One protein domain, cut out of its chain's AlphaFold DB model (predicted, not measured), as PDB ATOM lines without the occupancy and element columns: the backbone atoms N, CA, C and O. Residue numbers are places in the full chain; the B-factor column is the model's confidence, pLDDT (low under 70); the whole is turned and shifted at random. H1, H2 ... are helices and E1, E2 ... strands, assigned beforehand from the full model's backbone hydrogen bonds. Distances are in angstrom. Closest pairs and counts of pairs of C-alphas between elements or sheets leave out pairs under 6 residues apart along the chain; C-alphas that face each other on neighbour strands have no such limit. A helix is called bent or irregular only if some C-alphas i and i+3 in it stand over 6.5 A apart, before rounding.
ATOM      1  N   ASN A  16     -21.428  17.105 -17.823       91.00
ATOM      2  CA  ASN A  16     -20.751  18.093 -18.668       91.00
ATOM      3  C   ASN A  16     -21.686  19.068 -19.375       91.00
ATOM      4  O   ASN A  16     -21.213  20.108 -19.814       91.00
ATOM      5  N   ILE A  17     -22.967  18.730 -19.513       90.56
ATOM      6  CA  ILE A  17     -23.994  19.566 -20.125       90.56
ATOM      7  C   ILE A  17     -24.981  19.971 -19.034       90.56
ATOM      8  O   ILE A  17     -25.532  19.125 -18.331       90.56
ATOM      9  N   HIS A  18     -25.171  21.276 -18.864       88.88
ATOM     10  CA  HIS A  18     -25.943  21.855 -17.759       88.88
ATOM     11  C   HIS A  18     -27.283  22.450 -18.210       88.88
ATOM     12  O   HIS A  18     -27.904  23.212 -17.469       88.88
ATOM     13  N   CYS A  19     -27.718  22.124 -19.426       87.31
ATOM     14  CA  CYS A  19     -29.045  22.437 -19.937       87.31
ATOM     15  C   CYS A  19     -29.922  21.178 -19.979       87.31
ATOM     16  O   CYS A  19     -29.422  20.054 -20.065       87.31
ATOM     17  N   ASP A  20     -31.239  21.379 -19.932       86.25
ATOM     18  CA  ASP A  20     -32.192  20.289 -20.102       86.25
ATOM     19  C   ASP A  20     -32.191  19.821 -21.563       86.25
ATOM     20  O   ASP A  20     -32.429  20.591 -22.501       86.25
ATOM     21  N   LEU A  21     -31.919  18.532 -21.745       87.88
ATOM     22  CA  LEU A  21     -31.886  17.869 -23.037       87.88
ATOM     23  C   LEU A  21     -32.929  16.753 -23.060       87.88
ATOM     24  O   LEU A  21     -32.840  15.802 -22.285       87.88
ATOM     25  N   GLU A  22     -33.899  16.842 -23.964       88.94
ATOM     26  CA  GLU A  22     -34.862  15.762 -24.167       88.94
ATOM     27  C   GLU A  22     -34.248  14.676 -25.057       88.94
ATOM     28  O   GLU A  22     -33.738  14.974 -26.140       88.94
ATOM     29  N   GLU A  23     -34.294  13.422 -24.597       91.50
ATOM     30  CA  GLU A  23     -33.753  12.260 -25.306       91.50
ATOM     31  C   GLU A  23     -34.862  11.534 -26.081       91.50
ATOM     32  O   GLU A  23     -35.859  11.092 -25.506       91.50
ATOM     33  N   TYR A  24     -34.669  11.375 -27.389       92.00
ATOM     34  CA  TYR A  24     -35.618  10.711 -28.285       92.00
ATOM     35  C   TYR A  24     -34.953   9.547 -29.021       92.00
ATOM     36  O   TYR A  24     -33.825   9.710 -29.486       92.00
ATOM     37  N   PRO A  25     -35.614   8.384 -29.172       91.81
ATOM     38  CA  PRO A  25     -35.078   7.281 -29.967       91.81
ATOM     39  C   PRO A  25     -34.952   7.675 -31.442       91.81
ATOM     40  O   PRO A  25     -35.806   8.383 -31.973       91.81
ATOM     41  N   VAL A  26     -33.895   7.192 -32.092       88.62
ATOM     42  CA  VAL A  26     -33.599   7.452 -33.507       88.62
ATOM     43  C   VAL A  26     -33.365   6.126 -34.210       88.62
ATOM     44  O   VAL A  26     -32.587   5.290 -33.749       88.62
ATOM     45  N   THR A  27     -34.034   5.921 -35.338       85.81
ATOM     46  CA  THR A  27     -33.810   4.736 -36.167       85.81
ATOM     47  C   THR A  27     -32.504   4.846 -36.954       85.81
ATOM     48  O   THR A  27     -31.973   5.927 -37.202       85.81
ATOM     49  N   HIS A  28     -31.969   3.703 -37.380       79.19
ATOM     50  CA  HIS A  28     -30.764   3.661 -38.215       79.19
ATOM     51  C   HIS A  28     -30.920   4.423 -39.533       79.19
ATOM     52  O   HIS A  28     -30.041   5.217 -39.869       79.19
ATOM     53  N   ASP A  29     -32.066   4.293 -40.198       82.25
ATOM     54  CA  ASP A  29     -32.355   5.032 -41.430       82.25
ATOM     55  C   ASP A  29     -32.415   6.551 -41.204       82.25
ATOM     56  O   ASP A  29     -31.894   7.318 -42.017       82.25
ATOM     57  N   GLU A  30     -32.996   7.010 -40.090       85.81
ATOM     58  CA  GLU A  30     -33.034   8.436 -39.734       85.81
ATOM     59  C   GLU A  30     -31.633   8.991 -39.457       85.81
ATOM     60  O   GLU A  30     -31.278  10.053 -39.971       85.81
ATOM     61  N   ALA A  31     -30.808   8.257 -38.703       80.44
ATOM     62  CA  ALA A  31     -29.431   8.654 -38.424       80.44
ATOM     63  C   ALA A  31     -28.581   8.721 -39.706       80.44
ATOM     64  O   ALA A  31     -27.824   9.677 -39.902       80.44
ATOM     65  N   LEU A  32     -28.738   7.747 -40.612       78.06
ATOM     66  CA  LEU A  32     -28.101   7.768 -41.932       78.06
ATOM     67  C   LEU A  32     -28.585   8.951 -42.773       78.06
ATOM     68  O   LEU A  32     -27.774   9.637 -43.401       78.06
ATOM     69  N   TRP A  33     -29.890   9.221 -42.774       80.69
ATOM     70  CA  TRP A  33     -30.455  10.359 -43.486       80.69
ATOM     71  C   TRP A  33     -29.876  11.680 -42.965       80.69
ATOM     72  O   TRP A  33     -29.400  12.488 -43.765       80.69
ATOM     73  N   TRP A  34     -29.806  11.873 -41.644       79.75
ATOM     74  CA  TRP A  34     -29.135  13.027 -41.042       79.75
ATOM     75  C   TRP A  34     -27.675  13.131 -41.487       79.75
ATOM     76  O   TRP A  34     -27.264  14.194 -41.950       79.75
ATOM     77  N   ALA A  35     -26.905  12.041 -41.445       73.50
ATOM     78  CA  ALA A  35     -25.494  12.050 -41.844       73.50
ATOM     79  C   ALA A  35     -25.282  12.465 -43.307       73.50
ATOM     80  O   ALA A  35     -24.304  13.136 -43.639       73.50
ATOM     81  N   LEU A  36     -26.206  12.090 -44.194       73.56
ATOM     82  CA  LEU A  36     -26.166  12.449 -45.614       73.56
ATOM     83  C   LEU A  36     -26.643  13.882 -45.900       73.56
ATOM     84  O   LEU A  36     -26.324  14.440 -46.961       73.56
ATOM     85  N   MET A  37     -27.433  14.463 -44.999       73.94
ATOM     86  CA  MET A  37     -27.994  15.807 -45.143       73.94
ATOM     87  C   MET A  37     -27.116  16.876 -44.488       73.94
ATOM     88  O   MET A  37     -26.902  17.933 -45.085       73.94
ATOM     89  N   PHE A  38     -26.547  16.602 -43.313       65.75
ATOM     90  CA  PHE A  38     -25.645  17.527 -42.633       65.75
ATOM     91  C   PHE A  38     -24.311  17.657 -43.398       65.75
ATOM     92  O   PHE A  38     -23.587  16.690 -43.646       65.75
ATOM     93  N   GLY A  39     -23.977  18.886 -43.808       55.75
ATOM     94  CA  GLY A  39     -22.731  19.202 -44.518       55.75
ATOM     95  C   GLY A  39     -22.819  19.215 -46.048       55.75
ATOM     96  O   GLY A  39     -21.782  19.125 -46.703       55.75
ATOM     97  N   ARG A  40     -24.020  19.324 -46.637       57.41
ATOM     98  CA  ARG A  40     -24.167  19.591 -48.083       57.41
ATOM     99  C   ARG A  40     -23.766  21.013 -48.479       57.41
ATOM    100  O   ARG A  40     -23.302  21.207 -49.598       57.41
ATOM    101  N   ASP A  41     -23.886  21.967 -47.561       55.78
ATOM    102  CA  ASP A  41     -23.805  23.386 -47.920       55.78
ATOM    103  C   ASP A  41     -22.392  23.981 -47.818       55.78
ATOM    104  O   ASP A  41     -22.116  24.991 -48.456       55.78
ATOM    105  N   HIS A  42     -21.469  23.353 -47.074       62.59
ATOM    106  CA  HIS A  42     -20.095  23.849 -46.925       62.59
ATOM    107  C   HIS A  42     -19.077  22.709 -46.928       62.59
ATOM    108  O   HIS A  42     -19.066  21.843 -46.048       62.59
ATOM    109  N   GLN A  43     -18.181  22.718 -47.919       72.25
ATOM    110  CA  GLN A  43     -17.142  21.703 -48.038       72.25
ATOM    111  C   GLN A  43     -16.014  21.990 -47.042       72.25
ATOM    112  O   GLN A  43     -15.185  22.873 -47.268       72.25
ATOM    113  N   LYS A  44     -15.975  21.223 -45.952       75.44
ATOM    114  CA  LYS A  44     -14.918  21.291 -44.936       75.44
ATOM    115  C   LYS A  44     -13.569  20.908 -45.547       75.44
ATOM    116  O   LYS A  44     -13.477  19.954 -46.323       75.44
ATOM    117  N   LEU A  45     -12.545  21.686 -45.227       73.38
ATOM    118  CA  LEU A  45     -11.165  21.485 -45.666       73.38
ATOM    119  C   LEU A  45     -10.296  20.927 -44.550       73.38
ATOM    120  O   LEU A  45      -9.477  20.049 -44.803       73.38
ATOM    121  N   GLU A  46     -10.481  21.419 -43.329       78.81
ATOM    122  CA  GLU A  46      -9.681  20.993 -42.191       78.81
ATOM    123  C   GLU A  46     -10.495  21.039 -40.899       78.81
ATOM    124  O   GLU A  46     -11.242  21.987 -40.647       78.81
ATOM    125  N   TYR A  47     -10.284  20.022 -40.071       81.75
ATOM    126  CA  TYR A  47     -10.631  20.013 -38.664       81.75
ATOM    127  C   TYR A  47      -9.360  20.147 -37.828       81.75
ATOM    128  O   TYR A  47      -8.381  19.438 -38.074       81.75
ATOM    129  N   ARG A  48      -9.398  20.988 -36.793       86.00
ATOM    130  CA  ARG A  48      -8.452  20.914 -35.671       86.00
ATOM    131  C   ARG A  48      -9.239  20.676 -34.397       86.00
ATOM    132  O   ARG A  48     -10.080  21.492 -34.033       86.00
ATOM    133  N   ILE A  49      -8.979  19.553 -33.748       86.31
ATOM    134  CA  ILE A  49      -9.643  19.143 -32.515       86.31
ATOM    135  C   ILE A  49      -8.599  19.022 -31.418       86.31
ATOM    136  O   ILE A  49      -7.532  18.442 -31.625       86.31
ATOM    137  N   ALA A  50      -8.924  19.533 -30.239       87.69
ATOM    138  CA  ALA A  50      -8.143  19.288 -29.040       87.69
ATOM    139  C   ALA A  50      -9.035  18.772 -27.914       87.69
ATOM    140  O   ALA A  50     -10.250  18.997 -27.898       87.69
ATOM    141  N   GLY A  51      -8.419  18.066 -26.975       89.06
ATOM    142  CA  GLY A  51      -9.150  17.448 -25.886       89.06
ATOM    143  C   GLY A  51      -8.268  16.672 -24.925       89.06
ATOM    144  O   GLY A  51      -7.042  16.820 -24.909       89.06
ATOM    145  N   SER A  52      -8.916  15.826 -24.132       88.19
ATOM    146  CA  SER A  52      -8.269  14.911 -23.202       88.19
ATOM    147  C   SER A  52      -8.548  13.452 -23.554       88.19
ATOM    148  O   SER A  52      -9.583  13.111 -24.127       88.19
ATOM    149  N   LEU A  53      -7.591  12.588 -23.236       85.75
ATOM    150  CA  LEU A  53      -7.655  11.143 -23.407       85.75
ATOM    151  C   LEU A  53      -7.252  10.493 -22.082       85.75
ATOM    152  O   LEU A  53      -6.165  10.753 -21.561       85.75
ATOM    153  N   LYS A  54      -8.102   9.605 -21.575       85.56
ATOM    154  CA  LYS A  54      -7.818   8.731 -20.435       85.56
ATOM    155  C   LYS A  54      -7.786   7.289 -20.917       85.56
ATOM    156  O   LYS A  54      -8.645   6.872 -21.694       85.56
ATOM    157  N   HIS A  55      -6.797   6.530 -20.462       82.19
ATOM    158  CA  HIS A  55      -6.646   5.116 -20.796       82.19
ATOM    159  C   HIS A  55      -6.407   4.313 -19.518       82.19
ATOM    160  O   HIS A  55      -5.537   4.673 -18.732       82.19
ATOM    161  N   ASN A  56      -7.168   3.242 -19.294       76.00
ATOM    162  CA  ASN A  56      -7.057   2.365 -18.121       76.00
ATOM    163  C   ASN A  56      -6.995   3.115 -16.772       76.00
ATOM    164  O   ASN A  56      -6.166   2.797 -15.921       76.00
ATOM    165  N   GLY A  57      -7.831   4.143 -16.587       62.50
ATOM    166  CA  GLY A  57      -7.858   4.936 -15.349       62.50
ATOM    167  C   GLY A  57      -6.593   5.763 -15.074       62.50
ATOM    168  O   GLY A  57      -6.445   6.274 -13.967       62.50
ATOM    169  N   GLN A  58      -5.682   5.892 -16.044       65.38
ATOM    170  CA  GLN A  58      -4.520   6.775 -15.948       65.38
ATOM    171  C   GLN A  58      -4.917   8.245 -16.105       65.38
ATOM    172  O   GLN A  58      -5.980   8.566 -16.650       65.38
ATOM    173  N   ASP A  59      -4.034   9.125 -15.625       60.88
ATOM    174  CA  ASP A  59      -4.220  10.571 -15.662       60.88
ATOM    175  C   ASP A  59      -4.589  11.075 -17.071       60.88
ATOM    176  O   ASP A  59      -4.125  10.526 -18.078       60.88
ATOM    177  N   PRO A  60      -5.396  12.146 -17.166       64.94
ATOM    178  CA  PRO A  60      -5.772  12.723 -18.446       64.94
ATOM    179  C   PRO A  60      -4.535  13.206 -19.211       64.94
ATOM    180  O   PRO A  60      -3.889  14.186 -18.848       64.94
ATOM    181  N   SER A  61      -4.241  12.523 -20.313       81.50
ATOM    182  CA  SER A  61      -3.340  13.006 -21.356       81.50
ATOM    183  C   SER A  61      -4.072  14.035 -22.217       81.50
ATOM    184  O   SER A  61      -5.288  13.946 -22.388       81.50
ATOM    185  N   SER A  62      -3.362  15.021 -22.762       88.50
ATOM    186  CA  SER A  62      -3.955  15.937 -23.748       88.50
ATOM    187  C   SER A  62      -3.696  15.422 -25.156       88.50
ATOM    188  O   SER A  62      -2.668  14.793 -25.415       88.50
ATOM    189  N   PHE A  63      -4.608  15.693 -26.086       85.19
ATOM    190  CA  PHE A  63      -4.376  15.406 -27.495       85.19
ATOM    191  C   PHE A  63      -4.696  16.606 -28.383       85.19
ATOM    192  O   PHE A  63      -5.522  17.456 -28.051       85.19
ATOM    193  N   SER A  64      -4.028  16.639 -29.531       83.94
ATOM    194  CA  SER A  64      -4.310  17.520 -30.657       83.94
ATOM    195  C   SER A  64      -4.432  16.654 -31.901       83.94
ATOM    196  O   SER A  64      -3.570  15.819 -32.163       83.94
ATOM    197  N   PHE A  65      -5.490  16.858 -32.667       82.81
ATOM    198  CA  PHE A  65      -5.795  16.107 -33.872       82.81
ATOM    199  C   PHE A  65      -6.108  17.073 -35.009       82.81
ATOM    200  O   PHE A  65      -6.899  18.001 -34.849       82.81
ATOM    201  N   ARG A  66      -5.464  16.866 -36.155       81.00
ATOM    202  CA  ARG A  66      -5.714  17.604 -37.391       81.00
ATOM    203  C   ARG A  66      -6.143  16.625 -38.461       81.00
ATOM    204  O   ARG A  66      -5.526  15.570 -38.591       81.00
ATOM    205  N   PHE A  67      -7.167  16.986 -39.220       77.19
ATOM    206  CA  PHE A  67      -7.730  16.090 -40.213       77.19
ATOM    207  C   PHE A  67      -8.285  16.822 -41.429       77.19
ATOM    208  O   PHE A  67      -8.968  17.837 -41.290       77.19
ATOM    209  N   ASN A  68      -8.030  16.278 -42.619       74.38
ATOM    210  CA  ASN A  68      -8.586  16.760 -43.876       74.38
ATOM    211  C   ASN A  68      -9.553  15.720 -44.481       74.38
ATOM    212  O   ASN A  68      -9.105  14.677 -44.964       74.38
ATOM    213  N   PRO A  69     -10.871  16.003 -44.536       71.06
ATOM    214  CA  PRO A  69     -11.876  15.063 -45.046       71.06
ATOM    215  C   PRO A  69     -11.768  14.769 -46.541       71.06
ATOM    216  O   PRO A  69     -12.291  13.755 -47.001       71.06
ATOM    217  N   ARG A  70     -11.101  15.625 -47.324       69.50
ATOM    218  CA  ARG A  70     -10.927  15.397 -48.764       69.50
ATOM    219  C   ARG A  70      -9.796  14.419 -49.044       69.50
ATOM    220  O   ARG A  70      -9.964  13.526 -49.870       69.50
ATOM    221  N   THR A  71      -8.656  14.601 -48.383       65.00
ATOM    222  CA  THR A  71      -7.450  13.789 -48.610       65.00
ATOM    223  C   THR A  71      -7.337  12.605 -47.661       65.00
ATOM    224  O   THR A  71      -6.511  11.732 -47.901       65.00
ATOM    225  N   TRP A  72      -8.174  12.547 -46.619       66.38
ATOM    226  CA  TRP A  72      -8.073  11.579 -45.519       66.38
ATOM    227  C   TRP A  72      -6.818  11.721 -44.683       66.38
ATOM    228  O   TRP A  72      -6.455  10.798 -43.961       66.38
ATOM    229  N   ALA A  73      -6.165  12.868 -44.792       68.12
ATOM    230  CA  ALA A  73      -4.895  13.063 -44.159       68.12
ATOM    231  C   ALA A  73      -5.072  13.451 -42.690       68.12
ATOM    232  O   ALA A  73      -5.933  14.273 -42.358       68.12
ATOM    233  N   GLU A  74      -4.278  12.833 -41.821       74.31
ATOM    234  CA  GLU A  74      -4.400  12.958 -40.374       74.31
ATOM    235  C   GLU A  74      -3.055  13.165 -39.685       74.31
ATOM    236  O   GLU A  74      -2.027  12.604 -40.061       74.31
ATOM    237  N   HIS A  75      -3.080  13.982 -38.637       74.38
ATOM    238  CA  HIS A  75      -1.952  14.164 -37.741       74.38
ATOM    239  C   HIS A  75      -2.454  14.233 -36.306       74.38
ATOM    240  O   HIS A  75      -3.255  15.106 -35.953       74.38
ATOM    241  N   LYS A  76      -1.965  13.320 -35.467       78.62
ATOM    242  CA  LYS A  76      -2.349  13.230 -34.064       78.62
ATOM    243  C   LYS A  76      -1.129  13.337 -33.163       78.62
ATOM    244  O   LYS A  76      -0.192  12.555 -33.272       78.62
ATOM    245  N   VAL A  77      -1.223  14.221 -32.181       81.31
ATOM    246  CA  VAL A  77      -0.250  14.364 -31.098       81.31
ATOM    247  C   VAL A  77      -0.943  14.043 -29.781       81.31
ATOM    248  O   VAL A  77      -1.977  14.634 -29.471       81.31
ATOM    249  N   VAL A  78      -0.381  13.125 -28.997       83.06
ATOM    250  CA  VAL A  78      -0.801  12.828 -27.619       83.06
ATOM    251  C   VAL A  78       0.326  13.206 -26.676       83.06
ATOM    252  O   VAL A  78       1.460  12.779 -26.874       83.06
ATOM    253  N   ARG A  79       0.009  13.976 -25.639       86.12
ATOM    254  CA  ARG A  79       0.932  14.335 -24.562       86.12
ATOM    255  C   ARG A  79       0.462  13.688 -23.272       86.12
ATOM    256  O   ARG A  79      -0.588  14.058 -22.740       86.12
ATOM    257  N   TYR A  80       1.231  12.722 -22.798       83.62
ATOM    258  CA  TYR A  80       0.968  11.975 -21.577       83.62
ATOM    259  C   TYR A  80       1.421  12.759 -20.341       83.62
ATOM    260  O   TYR A  80       2.260  13.657 -20.416       83.62
ATOM    261  N   THR A  81       0.869  12.421 -19.177       82.88
ATOM    262  CA  THR A  81       1.160  13.128 -17.918       82.88
ATOM    263  C   THR A  81       2.567  12.891 -17.385       82.88
ATOM    264  O   THR A  81       3.092  13.726 -16.653       82.88
ATOM    265  N   ASN A  82       3.220  11.811 -17.813       82.50
ATOM    266  CA  ASN A  82       4.642  11.554 -17.576       82.50
ATOM    267  C   ASN A  82       5.576  12.461 -18.417       82.50
ATOM    268  O   ASN A  82       6.793  12.314 -18.331       82.50
ATOM    269  N   GLY A  83       5.028  13.370 -19.235       80.94
ATOM    270  CA  GLY A  83       5.772  14.258 -20.131       80.94
ATOM    271  C   GLY A  83       6.126  13.640 -21.487       80.94
ATOM    272  O   GLY A  83       6.653  14.335 -22.355       80.94
ATOM    273  N   GLU A  84       5.824  12.358 -21.702       83.06
ATOM    274  CA  GLU A  84       6.023  11.691 -22.985       83.06
ATOM    275  C   GLU A  84       5.069  12.260 -24.038       83.06
ATOM    276  O   GLU A  84       3.897  12.542 -23.772       83.06
ATOM    277  N   THR A  85       5.568  12.417 -25.261       82.56
ATOM    278  CA  THR A  85       4.751  12.799 -26.413       82.56
ATOM    279  C   THR A  85       4.815  11.694 -27.451       82.56
ATOM    280  O   THR A  85       5.899  11.265 -27.838       82.56
ATOM    281  N   ARG A  86       3.646  11.247 -27.910       79.75
ATOM    282  CA  ARG A  86       3.515  10.308 -29.022       79.75
ATOM    283  C   ARG A  86       2.828  10.994 -30.186       79.75
ATOM    284  O   ARG A  86       1.719  11.510 -30.045       79.75
ATOM    285  N   GLU A  87       3.477  10.933 -31.335       76.88
ATOM    286  CA  GLU A  87       2.960  11.446 -32.595       76.88
ATOM    287  C   GLU A  87       2.595  10.266 -33.498       76.88
ATOM    288  O   GLU A  87       3.322   9.273 -33.570       76.88
ATOM    289  N   ILE A  88       1.421  10.341 -34.118       68.12
ATOM    290  CA  ILE A  88       0.930   9.373 -35.100       68.12
ATOM    291  C   ILE A  88       0.622  10.154 -36.375       68.12
ATOM    292  O   ILE A  88      -0.052  11.190 -36.329       68.12
ATOM    293  N   PHE A  89       1.155   9.665 -37.491       64.94
ATOM    294  CA  PHE A  89       1.089  10.308 -38.795       64.94
ATOM    295  C   PHE A  89       0.859   9.234 -39.860       64.94
ATOM    296  O   PHE A  89       1.776   8.479 -40.182       64.94
ATOM    297  N   ASP A  90      -0.367   9.152 -40.375       56.97
ATOM    298  CA  ASP A  90      -0.777   8.065 -41.276       56.97
ATOM    299  C   ASP A  90      -0.693   8.454 -42.771       56.97
ATOM    300  O   ASP A  90      -0.889   7.610 -43.646       56.97
ATOM    301  N   THR A  91      -0.378   9.716 -43.107       54.38
ATOM    302  CA  THR A  91      -0.511  10.289 -44.473       54.38
ATOM    303  C   THR A  91       0.476  11.433 -44.719       54.38
ATOM    304  O   THR A  91       0.754  12.123 -43.749       54.38
ATOM    305  N   PRO A  92       0.988  11.698 -45.941       55.16
ATOM    306  CA  PRO A  92       2.296  12.327 -46.103       55.16
ATOM    307  C   PRO A  92       2.310  13.852 -45.898       55.16
ATOM    308  O   PRO A  92       1.275  14.507 -45.798       55.16
ATOM    309  N   GLU A 128     -19.100   2.142 -41.323       62.41
ATOM    310  CA  GLU A 128     -19.325   1.045 -40.390       62.41
ATOM    311  C   GLU A 128     -20.798   0.638 -40.386       62.41
ATOM    312  O   GLU A 128     -21.112  -0.527 -40.169       62.41
ATOM    313  N   LEU A 129     -21.707   1.578 -40.670       62.38
ATOM    314  CA  LEU A 129     -23.148   1.370 -40.508       62.38
ATOM    315  C   LEU A 129     -23.934   1.379 -41.825       62.38
ATOM    316  O   LEU A 129     -25.045   0.866 -41.850       62.38
ATOM    317  N   LEU A 130     -23.397   1.925 -42.921       62.91
ATOM    318  CA  LEU A 130     -24.031   1.857 -44.247       62.91
ATOM    319  C   LEU A 130     -23.963   0.454 -44.890       62.91
ATOM    320  O   LEU A 130     -24.936   0.069 -45.537       62.91
ATOM    321  N   PRO A 131     -22.865  -0.326 -44.762       58.88
ATOM    322  CA  PRO A 131     -22.768  -1.629 -45.430       58.88
ATOM    323  C   PRO A 131     -23.422  -2.801 -44.675       58.88
ATOM    324  O   PRO A 131     -23.539  -3.881 -45.253       58.88
ATOM    325  N   LEU A 132     -23.807  -2.635 -43.403       58.09
ATOM    326  CA  LEU A 132     -24.261  -3.716 -42.516       58.09
ATOM    327  C   LEU A 132     -25.479  -3.288 -41.684       58.09
ATOM    328  O   LEU A 132     -25.652  -2.112 -41.376       58.09
ATOM    329  N   SER A 133     -26.310  -4.256 -41.278       63.00
ATOM    330  CA  SER A 133     -27.268  -4.034 -40.187       63.00
ATOM    331  C   SER A 133     -26.518  -3.593 -38.922       63.00
ATOM    332  O   SER A 133     -25.389  -4.050 -38.717       63.00
ATOM    333  N   PRO A 134     -27.118  -2.747 -38.062       63.22
ATOM    334  CA  PRO A 134     -26.479  -2.343 -36.817       63.22
ATOM    335  C   PRO A 134     -26.022  -3.571 -36.015       63.22
ATOM    336  O   PRO A 134     -26.769  -4.556 -35.956       63.22
ATOM    337  N   PRO A 135     -24.821  -3.544 -35.408       66.94
ATOM    338  CA  PRO A 135     -24.371  -4.630 -34.548       66.94
ATOM    339  C   PRO A 135     -25.356  -4.859 -33.390       66.94
ATOM    340  O   PRO A 135     -26.144  -3.985 -33.027       66.94
ATOM    341  N   CYS A 136     -25.345  -6.060 -32.811       69.38
ATOM    342  CA  CYS A 136     -26.196  -6.376 -31.661       69.38
ATOM    343  C   CYS A 136     -25.936  -5.396 -30.498       69.38
ATOM    344  O   CYS A 136     -24.803  -4.958 -30.304       69.38
ATOM    345  N   GLY A 137     -26.978  -5.045 -29.735       76.38
ATOM    346  CA  GLY A 137     -26.855  -4.123 -28.597       76.38
ATOM    347  C   GLY A 137     -26.584  -2.665 -28.989       76.38
ATOM    348  O   GLY A 137     -26.154  -1.867 -28.159       76.38
ATOM    349  N   PHE A 138     -26.801  -2.311 -30.257       81.50
ATOM    350  CA  PHE A 138     -26.650  -0.954 -30.763       81.50
ATOM    351  C   PHE A 138     -27.904  -0.110 -30.495       81.50
ATOM    352  O   PHE A 138     -29.025  -0.532 -30.780       81.50
ATOM    353  N   SER A 139     -27.717   1.103 -29.978       86.75
ATOM    354  CA  SER A 139     -28.787   2.059 -29.684       86.75
ATOM    355  C   SER A 139     -28.396   3.462 -30.131       86.75
ATOM    356  O   SER A 139     -27.230   3.854 -30.037       86.75
ATOM    357  N   MET A 140     -29.384   4.218 -30.612       88.94
ATOM    358  CA  MET A 140     -29.230   5.617 -30.992       88.94
ATOM    359  C   MET A 140     -30.370   6.457 -30.446       88.94
ATOM    360  O   MET A 140     -31.548   6.118 -30.587       88.94
ATOM    361  N   THR A 141     -30.001   7.595 -29.877       91.62
ATOM    362  CA  THR A 141     -30.938   8.604 -29.403       91.62
ATOM    363  C   THR A 141     -30.438   9.992 -29.770       91.62
ATOM    364  O   THR A 141     -29.235  10.249 -29.835       91.62
ATOM    365  N   THR A 142     -31.351  10.917 -30.032       91.81
ATOM    366  CA  THR A 142     -31.021  12.329 -30.223       91.81
ATOM    367  C   THR A 142     -31.340  13.118 -28.969       91.81
ATOM    368  O   THR A 142     -32.322  12.828 -28.292       91.81
ATOM    369  N   HIS A 143     -30.521  14.130 -28.697       90.56
ATOM    370  CA  HIS A 143     -30.815  15.155 -27.710       90.56
ATOM    371  C   HIS A 143     -31.047  16.494 -28.416       90.56
ATOM    372  O   HIS A 143     -30.157  16.995 -29.113       90.56
ATOM    373  N   ASN A 144     -32.250  17.056 -28.255       84.94
ATOM    374  CA  ASN A 144     -32.681  18.338 -28.839       84.94
ATOM    375  C   ASN A 144     -32.383  18.498 -30.352       84.94
ATOM    376  O   ASN A 144     -32.077  19.601 -30.805       84.94
ATOM    377  N   LEU A 145     -32.433  17.411 -31.143       80.94
ATOM    378  CA  LEU A 145     -32.152  17.350 -32.597       80.94
ATOM    379  C   LEU A 145     -30.740  17.776 -33.037       80.94
ATOM    380  O   LEU A 145     -30.395  17.643 -34.211       80.94
ATOM    381  N   ARG A 146     -29.921  18.291 -32.118       85.44
ATOM    382  CA  ARG A 146     -28.560  18.761 -32.376       85.44
ATOM    383  C   ARG A 146     -27.526  17.703 -32.048       85.44
ATOM    384  O   ARG A 146     -26.514  17.611 -32.738       85.44
ATOM    385  N   TYR A 147     -27.762  16.933 -30.994       90.12
ATOM    386  CA  TYR A 147     -26.803  15.944 -30.544       90.12
ATOM    387  C   TYR A 147     -27.301  14.540 -30.828       90.12
ATOM    388  O   TYR A 147     -28.496  14.253 -30.717       90.12
ATOM    389  N   LEU A 148     -26.374  13.659 -31.175       89.88
ATOM    390  CA  LEU A 148     -26.637  12.244 -31.384       89.88
ATOM    391  C   LEU A 148     -25.803  11.441 -30.388       89.88
ATOM    392  O   LEU A 148     -24.584  11.586 -30.315       89.88
ATOM    393  N   LYS A 149     -26.475  10.600 -29.612       92.00
ATOM    394  CA  LYS A 149     -25.875   9.603 -28.736       92.00
ATOM    395  C   LYS A 149     -25.975   8.253 -29.427       92.00
ATOM    396  O   LYS A 149     -27.038   7.872 -29.907       92.00
ATOM    397  N   ILE A 150     -24.854   7.547 -29.468       87.62
ATOM    398  CA  ILE A 150     -24.741   6.213 -30.048       87.62
ATOM    399  C   ILE A 150     -24.058   5.328 -29.018       87.62
ATOM    400  O   ILE A 150     -23.035   5.717 -28.457       87.62
ATOM    401  N   THR A 151     -24.592   4.143 -28.769       88.75
ATOM    402  CA  THR A 151     -23.975   3.164 -27.870       88.75
ATOM    403  C   THR A 151     -24.035   1.778 -28.476       88.75
ATOM    404  O   THR A 151     -25.025   1.435 -29.116       88.75
ATOM    405  N   GLN A 152     -23.012   0.973 -28.219       86.75
ATOM    406  CA  GLN A 152     -22.993  -0.453 -28.505       86.75
ATOM    407  C   GLN A 152     -22.651  -1.202 -27.217       86.75
ATOM    408  O   GLN A 152     -21.631  -0.929 -26.576       86.75
ATOM    409  N   GLU A 153     -23.510  -2.140 -26.833       88.25
ATOM    410  CA  GLU A 153     -23.234  -3.023 -25.705       88.25
ATOM    411  C   GLU A 153     -22.012  -3.920 -25.981       88.25
ATOM    412  O   GLU A 153     -21.787  -4.338 -27.121       88.25
ATOM    413  N   PRO A 154     -21.203  -4.215 -24.949       87.56
ATOM    414  CA  PRO A 154     -20.124  -5.183 -25.057       87.56
ATOM    415  C   PRO A 154     -20.682  -6.569 -25.384       87.56
ATOM    416  O   PRO A 154     -21.790  -6.927 -24.982       87.56
ATOM    417  N   THR A 155     -19.882  -7.361 -26.085       84.81
ATOM    418  CA  THR A 155     -20.127  -8.783 -26.325       84.81
ATOM    419  C   THR A 155     -18.968  -9.599 -25.749       84.81
ATOM    420  O   THR A 155     -18.004  -9.050 -25.210       84.81
ATOM    421  N   ASP A 156     -19.050 -10.925 -25.841       82.19
ATOM    422  CA  ASP A 156     -17.927 -11.796 -25.467       82.19
ATOM    423  C   ASP A 156     -16.722 -11.635 -26.417       82.19
ATOM    424  O   ASP A 156     -15.591 -11.941 -26.039       82.19
ATOM    425  N   GLU A 157     -16.964 -11.160 -27.642       80.56
ATOM    426  CA  GLU A 157     -15.954 -11.003 -28.694       80.56
ATOM    427  C   GLU A 157     -15.390  -9.576 -28.741       80.56
ATOM    428  O   GLU A 157     -14.192  -9.398 -28.961       80.56
ATOM    429  N   ASP A 158     -16.227  -8.570 -28.463       81.94
ATOM    430  CA  ASP A 158     -15.906  -7.157 -28.642       81.94
ATOM    431  C   ASP A 158     -16.233  -6.310 -27.407       81.94
ATOM    432  O   ASP A 158     -17.250  -6.474 -26.731       81.94
ATOM    433  N   ALA A 159     -15.382  -5.317 -27.137       85.38
ATOM    434  CA  ALA A 159     -15.660  -4.317 -26.114       85.38
ATOM    435  C   ALA A 159     -16.807  -3.386 -26.539       85.38
ATOM    436  O   ALA A 159     -16.905  -2.971 -27.695       85.38
ATOM    437  N   GLY A 160     -17.620  -2.993 -25.564       87.94
ATOM    438  CA  GLY A 160     -18.680  -2.014 -25.740       87.94
ATOM    439  C   GLY A 160     -18.102  -0.619 -25.881       87.94
ATOM    440  O   GLY A 160     -16.976  -0.335 -25.449       87.94
ATOM    441  N   TRP A 161     -18.871   0.272 -26.487       88.75
ATOM    442  CA  TRP A 161     -18.444   1.647 -26.692       88.75
ATOM    443  C   TRP A 161     -19.628   2.601 -26.781       88.75
ATOM    444  O   TRP A 161     -20.769   2.211 -27.019       88.75
ATOM    445  N   GLY A 162     -19.345   3.882 -26.571       89.38
ATOM    446  CA  GLY A 162     -20.336   4.944 -26.652       89.38
ATOM    447  C   GLY A 162     -19.762   6.213 -27.260       89.38
ATOM    448  O   GLY A 162     -18.575   6.500 -27.099       89.38
ATOM    449  N   LEU A 163     -20.611   6.964 -27.953       89.50
ATOM    450  CA  LEU A 163     -20.289   8.187 -28.672       89.50
ATOM    451  C   LEU A 163     -21.357   9.250 -28.393       89.50
ATOM    452  O   LEU A 163     -22.552   8.960 -28.443       89.50
ATOM    453  N   TYR A 164     -20.928  10.486 -28.156       91.44
ATOM    454  CA  TYR A 164     -21.793  11.664 -28.151       91.44
ATOM    455  C   TYR A 164     -21.309  12.648 -29.204       91.44
ATOM    456  O   TYR A 164     -20.124  12.973 -29.246       91.44
ATOM    457  N   VAL A 165     -22.209  13.111 -30.059       88.50
ATOM    458  CA  VAL A 165     -21.882  13.811 -31.299       88.50
ATOM    459  C   VAL A 165     -22.620  15.134 -31.368       88.50
ATOM    460  O   VAL A 165     -23.815  15.167 -31.102       88.50
ATOM    461  N   ASP A 166     -21.944  16.190 -31.818       88.56
ATOM    462  CA  ASP A 166     -22.578  17.427 -32.280       88.56
ATOM    463  C   ASP A 166     -22.774  17.381 -33.803       88.56
ATOM    464  O   ASP A 166     -21.812  17.462 -34.577       88.56
ATOM    465  N   LEU A 167     -24.035  17.268 -34.235       83.25
ATOM    466  CA  LEU A 167     -24.419  17.177 -35.645       83.25
ATOM    467  C   LEU A 167     -24.092  18.458 -36.426       83.25
ATOM    468  O   LEU A 167     -23.824  18.390 -37.626       83.25
ATOM    469  N   GLN A 168     -24.063  19.620 -35.765       82.81
ATOM    470  CA  GLN A 168     -23.758  20.901 -36.405       82.81
ATOM    471  C   GLN A 168     -22.291  20.968 -36.839       82.81
ATOM    472  O   GLN A 168     -21.977  21.391 -37.953       82.81
ATOM    473  N   THR A 169     -21.387  20.554 -35.952       82.06
ATOM    474  CA  THR A 169     -19.940  20.547 -36.229       82.06
ATOM    475  C   THR A 169     -19.476  19.280 -36.940       82.06
ATOM    476  O   THR A 169     -18.392  19.285 -37.522       82.06
ATOM    477  N   ASP A 170     -20.311  18.232 -36.953       81.81
ATOM    478  CA  ASP A 170     -19.955  16.876 -37.387       81.81
ATOM    479  C   ASP A 170     -18.790  16.310 -36.567       81.81
ATOM    480  O   ASP A 170     -17.876  15.689 -37.104       81.81
ATOM    481  N   CYS A 171     -18.810  16.576 -35.257       82.75
ATOM    482  CA  CYS A 171     -17.742  16.208 -34.340       82.75
ATOM    483  C   CYS A 171     -18.249  15.286 -33.226       82.75
ATOM    484  O   CYS A 171     -19.239  15.596 -32.563       82.75
ATOM    485  N   ALA A 172     -17.541  14.189 -32.957       86.00
ATOM    486  CA  ALA A 172     -17.708  13.423 -31.727       86.00
ATOM    487  C   ALA A 172     -17.122  14.209 -30.548       86.00
ATOM    488  O   ALA A 172     -15.924  14.484 -30.521       86.00
ATOM    489  N   LEU A 173     -17.962  14.583 -29.587       88.62
ATOM    490  CA  LEU A 173     -17.580  15.339 -28.395       88.62
ATOM    491  C   LEU A 173     -17.050  14.441 -27.279       88.62
ATOM    492  O   LEU A 173     -16.155  14.834 -26.531       88.62
ATOM    493  N   TYR A 174     -17.605  13.237 -27.180       90.56
ATOM    494  CA  TYR A 174     -17.209  12.235 -26.206       90.56
ATOM    495  C   TYR A 174     -17.184  10.863 -26.862       90.56
ATOM    496  O   TYR A 174     -18.102  10.511 -27.604       90.56
ATOM    497  N   TYR A 175     -16.143  10.091 -26.572       89.94
ATOM    498  CA  TYR A 175     -16.050   8.680 -26.921       89.94
ATOM    499  C   TYR A 175     -15.588   7.890 -25.711       89.94
ATOM    500  O   TYR A 175     -14.706   8.326 -24.969       89.94
ATOM    501  N   CYS A 176     -16.127   6.691 -25.553       89.31
ATOM    502  CA  CYS A 176     -15.721   5.805 -24.487       89.31
ATOM    503  C   CYS A 176     -15.745   4.337 -24.913       89.31
ATOM    504  O   CYS A 176     -16.501   3.959 -25.803       89.31
ATOM    505  N   GLN A 177     -14.914   3.517 -24.269       90.06
ATOM    506  CA  GLN A 177     -14.846   2.072 -24.479       90.06
ATOM    507  C   GLN A 177     -14.820   1.345 -23.136       90.06
ATOM    508  O   GLN A 177     -14.111   1.767 -22.215       90.06
ATOM    509  N   TYR A 178     -15.577   0.256 -23.033       90.12
ATOM    510  CA  TYR A 178     -15.831  -0.439 -21.776       90.12
ATOM    511  C   TYR A 178     -16.087  -1.941 -21.950       90.12
ATOM    512  O   TYR A 178     -16.465  -2.405 -23.022       90.12
ATOM    513  N   SER A 179     -15.874  -2.716 -20.885       90.19
ATOM    514  CA  SER A 179     -16.140  -4.163 -20.871       90.19
ATOM    515  C   SER A 179     -17.538  -4.526 -20.359       90.19
ATOM    516  O   SER A 179     -18.244  -3.700 -19.777       90.19
ATOM    517  N   MET A 180     -17.888  -5.813 -20.483       88.50
ATOM    518  CA  MET A 180     -19.073  -6.437 -19.866       88.50
ATOM    519  C   MET A 180     -19.182  -6.180 -18.354       88.50
ATOM    520  O   MET A 180     -20.280  -6.146 -17.810       88.50
ATOM    521  N   GLN A 181     -18.059  -5.986 -17.653       89.19
ATOM    522  CA  GLN A 181     -18.037  -5.679 -16.216       89.19
ATOM    523  C   GLN A 181     -18.144  -4.174 -15.926       89.19
ATOM    524  O   GLN A 181     -17.875  -3.750 -14.802       89.19
ATOM    525  N   HIS A 182     -18.522  -3.367 -16.922       87.38
ATOM    526  CA  HIS A 182     -18.687  -1.917 -16.807       87.38
ATOM    527  C   HIS A 182     -17.393  -1.180 -16.418       87.38
ATOM    528  O   HIS A 182     -17.426  -0.127 -15.778       87.38
ATOM    529  N   VAL A 183     -16.239  -1.738 -16.794       89.19
ATOM    530  CA  VAL A 183     -14.929  -1.121 -16.562       89.19
ATOM    531  C   VAL A 183     -14.572  -0.244 -17.755       89.19
ATOM    532  O   VAL A 183     -14.556  -0.724 -18.886       89.19
ATOM    533  N   MET A 184     -14.265   1.030 -17.500       89.50
ATOM    534  CA  MET A 184     -13.815   1.974 -18.527       89.50
ATOM    535  C   MET A 184     -12.356   1.710 -18.905       89.50
ATOM    536  O   MET A 184     -11.461   1.770 -18.059       89.50
ATOM    537  N   HIS A 185     -12.106   1.463 -20.188       87.38
ATOM    538  CA  HIS A 185     -10.761   1.256 -20.735       87.38
ATOM    539  C   HIS A 185     -10.217   2.505 -21.407       87.38
ATOM    540  O   HIS A 185      -9.013   2.761 -21.380       87.38
ATOM    541  N   LYS A 186     -11.104   3.293 -22.009       86.50
ATOM    542  CA  LYS A 186     -10.728   4.473 -22.770       86.50
ATOM    543  C   LYS A 186     -11.835   5.501 -22.712       86.50
ATOM    544  O   LYS A 186     -12.999   5.160 -22.892       86.50
ATOM    545  N   GLU A 187     -11.447   6.747 -22.513       88.94
ATOM    546  CA  GLU A 187     -12.334   7.898 -22.591       88.94
ATOM    547  C   GLU A 187     -11.626   9.011 -23.351       88.94
ATOM    548  O   GLU A 187     -10.453   9.297 -23.107       88.94
ATOM    549  N   ILE A 188     -12.330   9.619 -24.294       87.38
ATOM    550  CA  ILE A 188     -11.875  10.761 -25.073       87.38
ATOM    551  C   ILE A 188     -12.910  11.853 -24.896       87.38
ATOM    552  O   ILE A 188     -14.096  11.631 -25.124       87.38
ATOM    553  N   GLU A 189     -12.441  13.037 -24.542       89.75
ATOM    554  CA  GLU A 189     -13.274  14.212 -24.371       89.75
ATOM    555  C   GLU A 189     -12.723  15.365 -25.201       89.75
ATOM    556  O   GLU A 189     -11.577  15.776 -25.020       89.75
ATOM    557  N   VAL A 190     -13.550  15.911 -26.087       88.19
ATOM    558  CA  VAL A 190     -13.216  17.077 -26.906       88.19
ATOM    559  C   VAL A 190     -13.512  18.359 -26.140       88.19
ATOM    560  O   VAL A 190     -14.609  18.553 -25.611       88.19
ATOM    561  N   SER A 191     -12.530  19.258 -26.109       86.81
ATOM    562  CA  SER A 191     -12.652  20.579 -25.487       86.81
ATOM    563  C   SER A 191     -12.834  21.704 -26.505       86.81
ATOM    564  O   SER A 191     -13.469  22.707 -26.190       86.81
ATOM    565  N   SER A 192     -12.302  21.552 -27.722       87.75
ATOM    566  CA  SER A 192     -12.422  22.561 -28.781       87.75
ATOM    567  C   SER A 192     -12.408  21.942 -30.172       87.75
ATOM    568  O   SER A 192     -11.754  20.922 -30.415       87.75
ATOM    569  N   VAL A 193     -13.123  22.596 -31.087       89.06
ATOM    570  CA  VAL A 193     -13.209  22.220 -32.501       89.06
ATOM    571  C   VAL A 193     -13.015  23.468 -33.343       89.06
ATOM    572  O   VAL A 193     -13.650  24.493 -33.118       89.06
ATOM    573  N   HIS A 194     -12.110  23.398 -34.308       87.88
ATOM    574  CA  HIS A 194     -11.874  24.460 -35.269       87.88
ATOM    575  C   HIS A 194     -12.154  23.913 -36.667       87.88
ATOM    576  O   HIS A 194     -11.560  22.908 -37.063       87.88
ATOM    577  N   LEU A 195     -13.030  24.584 -37.413       85.94
ATOM    578  CA  LEU A 195     -13.436  24.188 -38.761       85.94
ATOM    579  C   LEU A 195     -12.948  25.210 -39.782       85.94
ATOM    580  O   LEU A 195     -13.152  26.407 -39.592       85.94
ATOM    581  N   LEU A 196     -12.330  24.747 -40.863       82.00
ATOM    582  CA  LEU A 196     -12.001  25.580 -42.017       82.00
ATOM    583  C   LEU A 196     -12.833  25.138 -43.213       82.00
ATOM    584  O   LEU A 196     -12.746  23.975 -43.623       82.00
ATOM    585  N   PHE A 197     -13.627  26.047 -43.778       81.25
ATOM    586  CA  PHE A 197     -14.424  25.756 -44.963       81.25
ATOM    587  C   PHE A 197     -13.741  26.231 -46.247       81.25
ATOM    588  O   PHE A 197     -12.870  27.100 -46.271       81.25
ATOM    589  N   SER A 198     -14.134  25.610 -47.356       76.88
ATOM    590  CA  SER A 198     -13.688  26.000 -48.690       76.88
ATOM    591  C   SER A 198     -14.080  27.442 -49.003       76.88
ATOM    592  O   SER A 198     -15.260  27.769 -48.982       76.88
ATOM    593  N   GLY A 199     -13.100  28.268 -49.378       75.38
ATOM    594  CA  GLY A 199     -13.315  29.678 -49.723       75.38
ATOM    595  C   GLY A 199     -13.090  30.659 -48.570       75.38
ATOM    596  O   GLY A 199     -13.179  31.864 -48.788       75.38
ATOM    597  N   GLU A 200     -12.753  30.171 -47.377       75.88
ATOM    598  CA  GLU A 200     -12.434  31.000 -46.215       75.88
ATOM    599  C   GLU A 200     -10.927  31.077 -45.956       75.88
ATOM    600  O   GLU A 200     -10.156  30.203 -46.350       75.88
ATOM    601  N   THR A 201     -10.507  32.130 -45.253       74.94
ATOM    602  CA  THR A 201      -9.103  32.368 -44.880       74.94
ATOM    603  C   THR A 201      -8.808  32.091 -43.406       74.94
ATOM    604  O   THR A 201      -7.667  32.236 -42.974       74.94
TER     605      THR A 201
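Overview. This is residues 16 to 92 and 128 to 201 of the 222 residues of an uncharacterized protein of Corynebacterium suranareeae (UniProt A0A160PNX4). Look for one broad wall of ten antiparallel strands, so twisted that its strands' lines turn by 145 degrees from edge to edge. The wall joins two meanders, runs of strands in which each is the antiparallel neighbour of the one before, E2 E3 E4 E5 and E6 E7 E8 E9 E10, side by side through the long, bent strands E10 and E2; short E1 adds an edge beside E6, and the one helix, H1, only grazes the wall near that end. The printed part has 151 residues, with named elements in the order E1 H1 E2 E3 E4 E5 E6 E7 E8 E9 E10; the sheet's order is E1 E6 E7 E8 E9 E10 E2 E3 E4 E5. The class is mostly strand, and the whole is compact, with a radius of gyration of the C-alphas of 16.7 A and spans of 44 by 39 by 35 A.

Arrangement. Start at edge strand E1, residues 23 to 25, whose antiparallel neighbour is E6, residues 138 to 143; N 24 and O 142 are 2.9 A apart. H1, residues 28 to 37, grazes the sheet with residues 28 to 31; its closest C-alphas to E6 are those of His 28 and Met 140, 7.6 A apart. In H1 every O i to N i+4 pair is within hydrogen-bond range. E2, residues 44 to 55, forms a hairpin with E3, residues 61 to 68, where N 49 and O 65 are 2.8 A apart. E3 forms a hairpin with E4, residues 73 to 79, with N 64 to O 77 at 2.9 A. E4 forms one with edge strand E5, residues 85 to 89, with N 78 to O 86 at 2.8 A. Beyond the cut, E6 forms a hairpin with E7, residues 147 to 152, with N 141 to O 149 at 3.0 A. E7 and E8, residues 160 to 166, form the next, with N 150 to O 163 at 2.9 A. E8 and E9, residues 171 to 178, follow, with N 162 to O 176 at 2.9 A. E9 and E10, residues 184 to 197, form the last hairpin, with N 175 to O 188 at 2.9 A. E10 is also the antiparallel neighbour of E2, at 159 degrees, with N 48 to O 194 at 2.9 A. E1 and E5 are apart.

Along the chain. Find C-alpha 23, where E1 begins, at (-33.753, 12.260, -25.306). H1 spans 14.3 A. E2 begins at C-alpha 44, (-14.918, 21.291, -44.936), spans 30.2 A and bends by 58 degrees at residue 52. E3 spans 23.4 A, E4 20.5 A, and E8 and E9 20.9 A each. E10 spans 35.6 A, bends by 57 degrees at residue 192 and ends at C-alpha 197, (-14.424, 25.756, -44.963).

Size, cuts and confidence. The C-alphas of Asp 156 and Thr 201 are the two farthest apart, at 49.0 A. Residues 93 to 127 are not printed, and C-alphas 92 and 128 are 25.0 A apart across the cut. Of the links that are printed whole, H1 to E2 and E7 to E8 are short and the others tight. The mean pLDDT of the printed part is 80.5; it is under 70 in 27 residues, among them 38 to 42, 88 to 92 and 128 to 136.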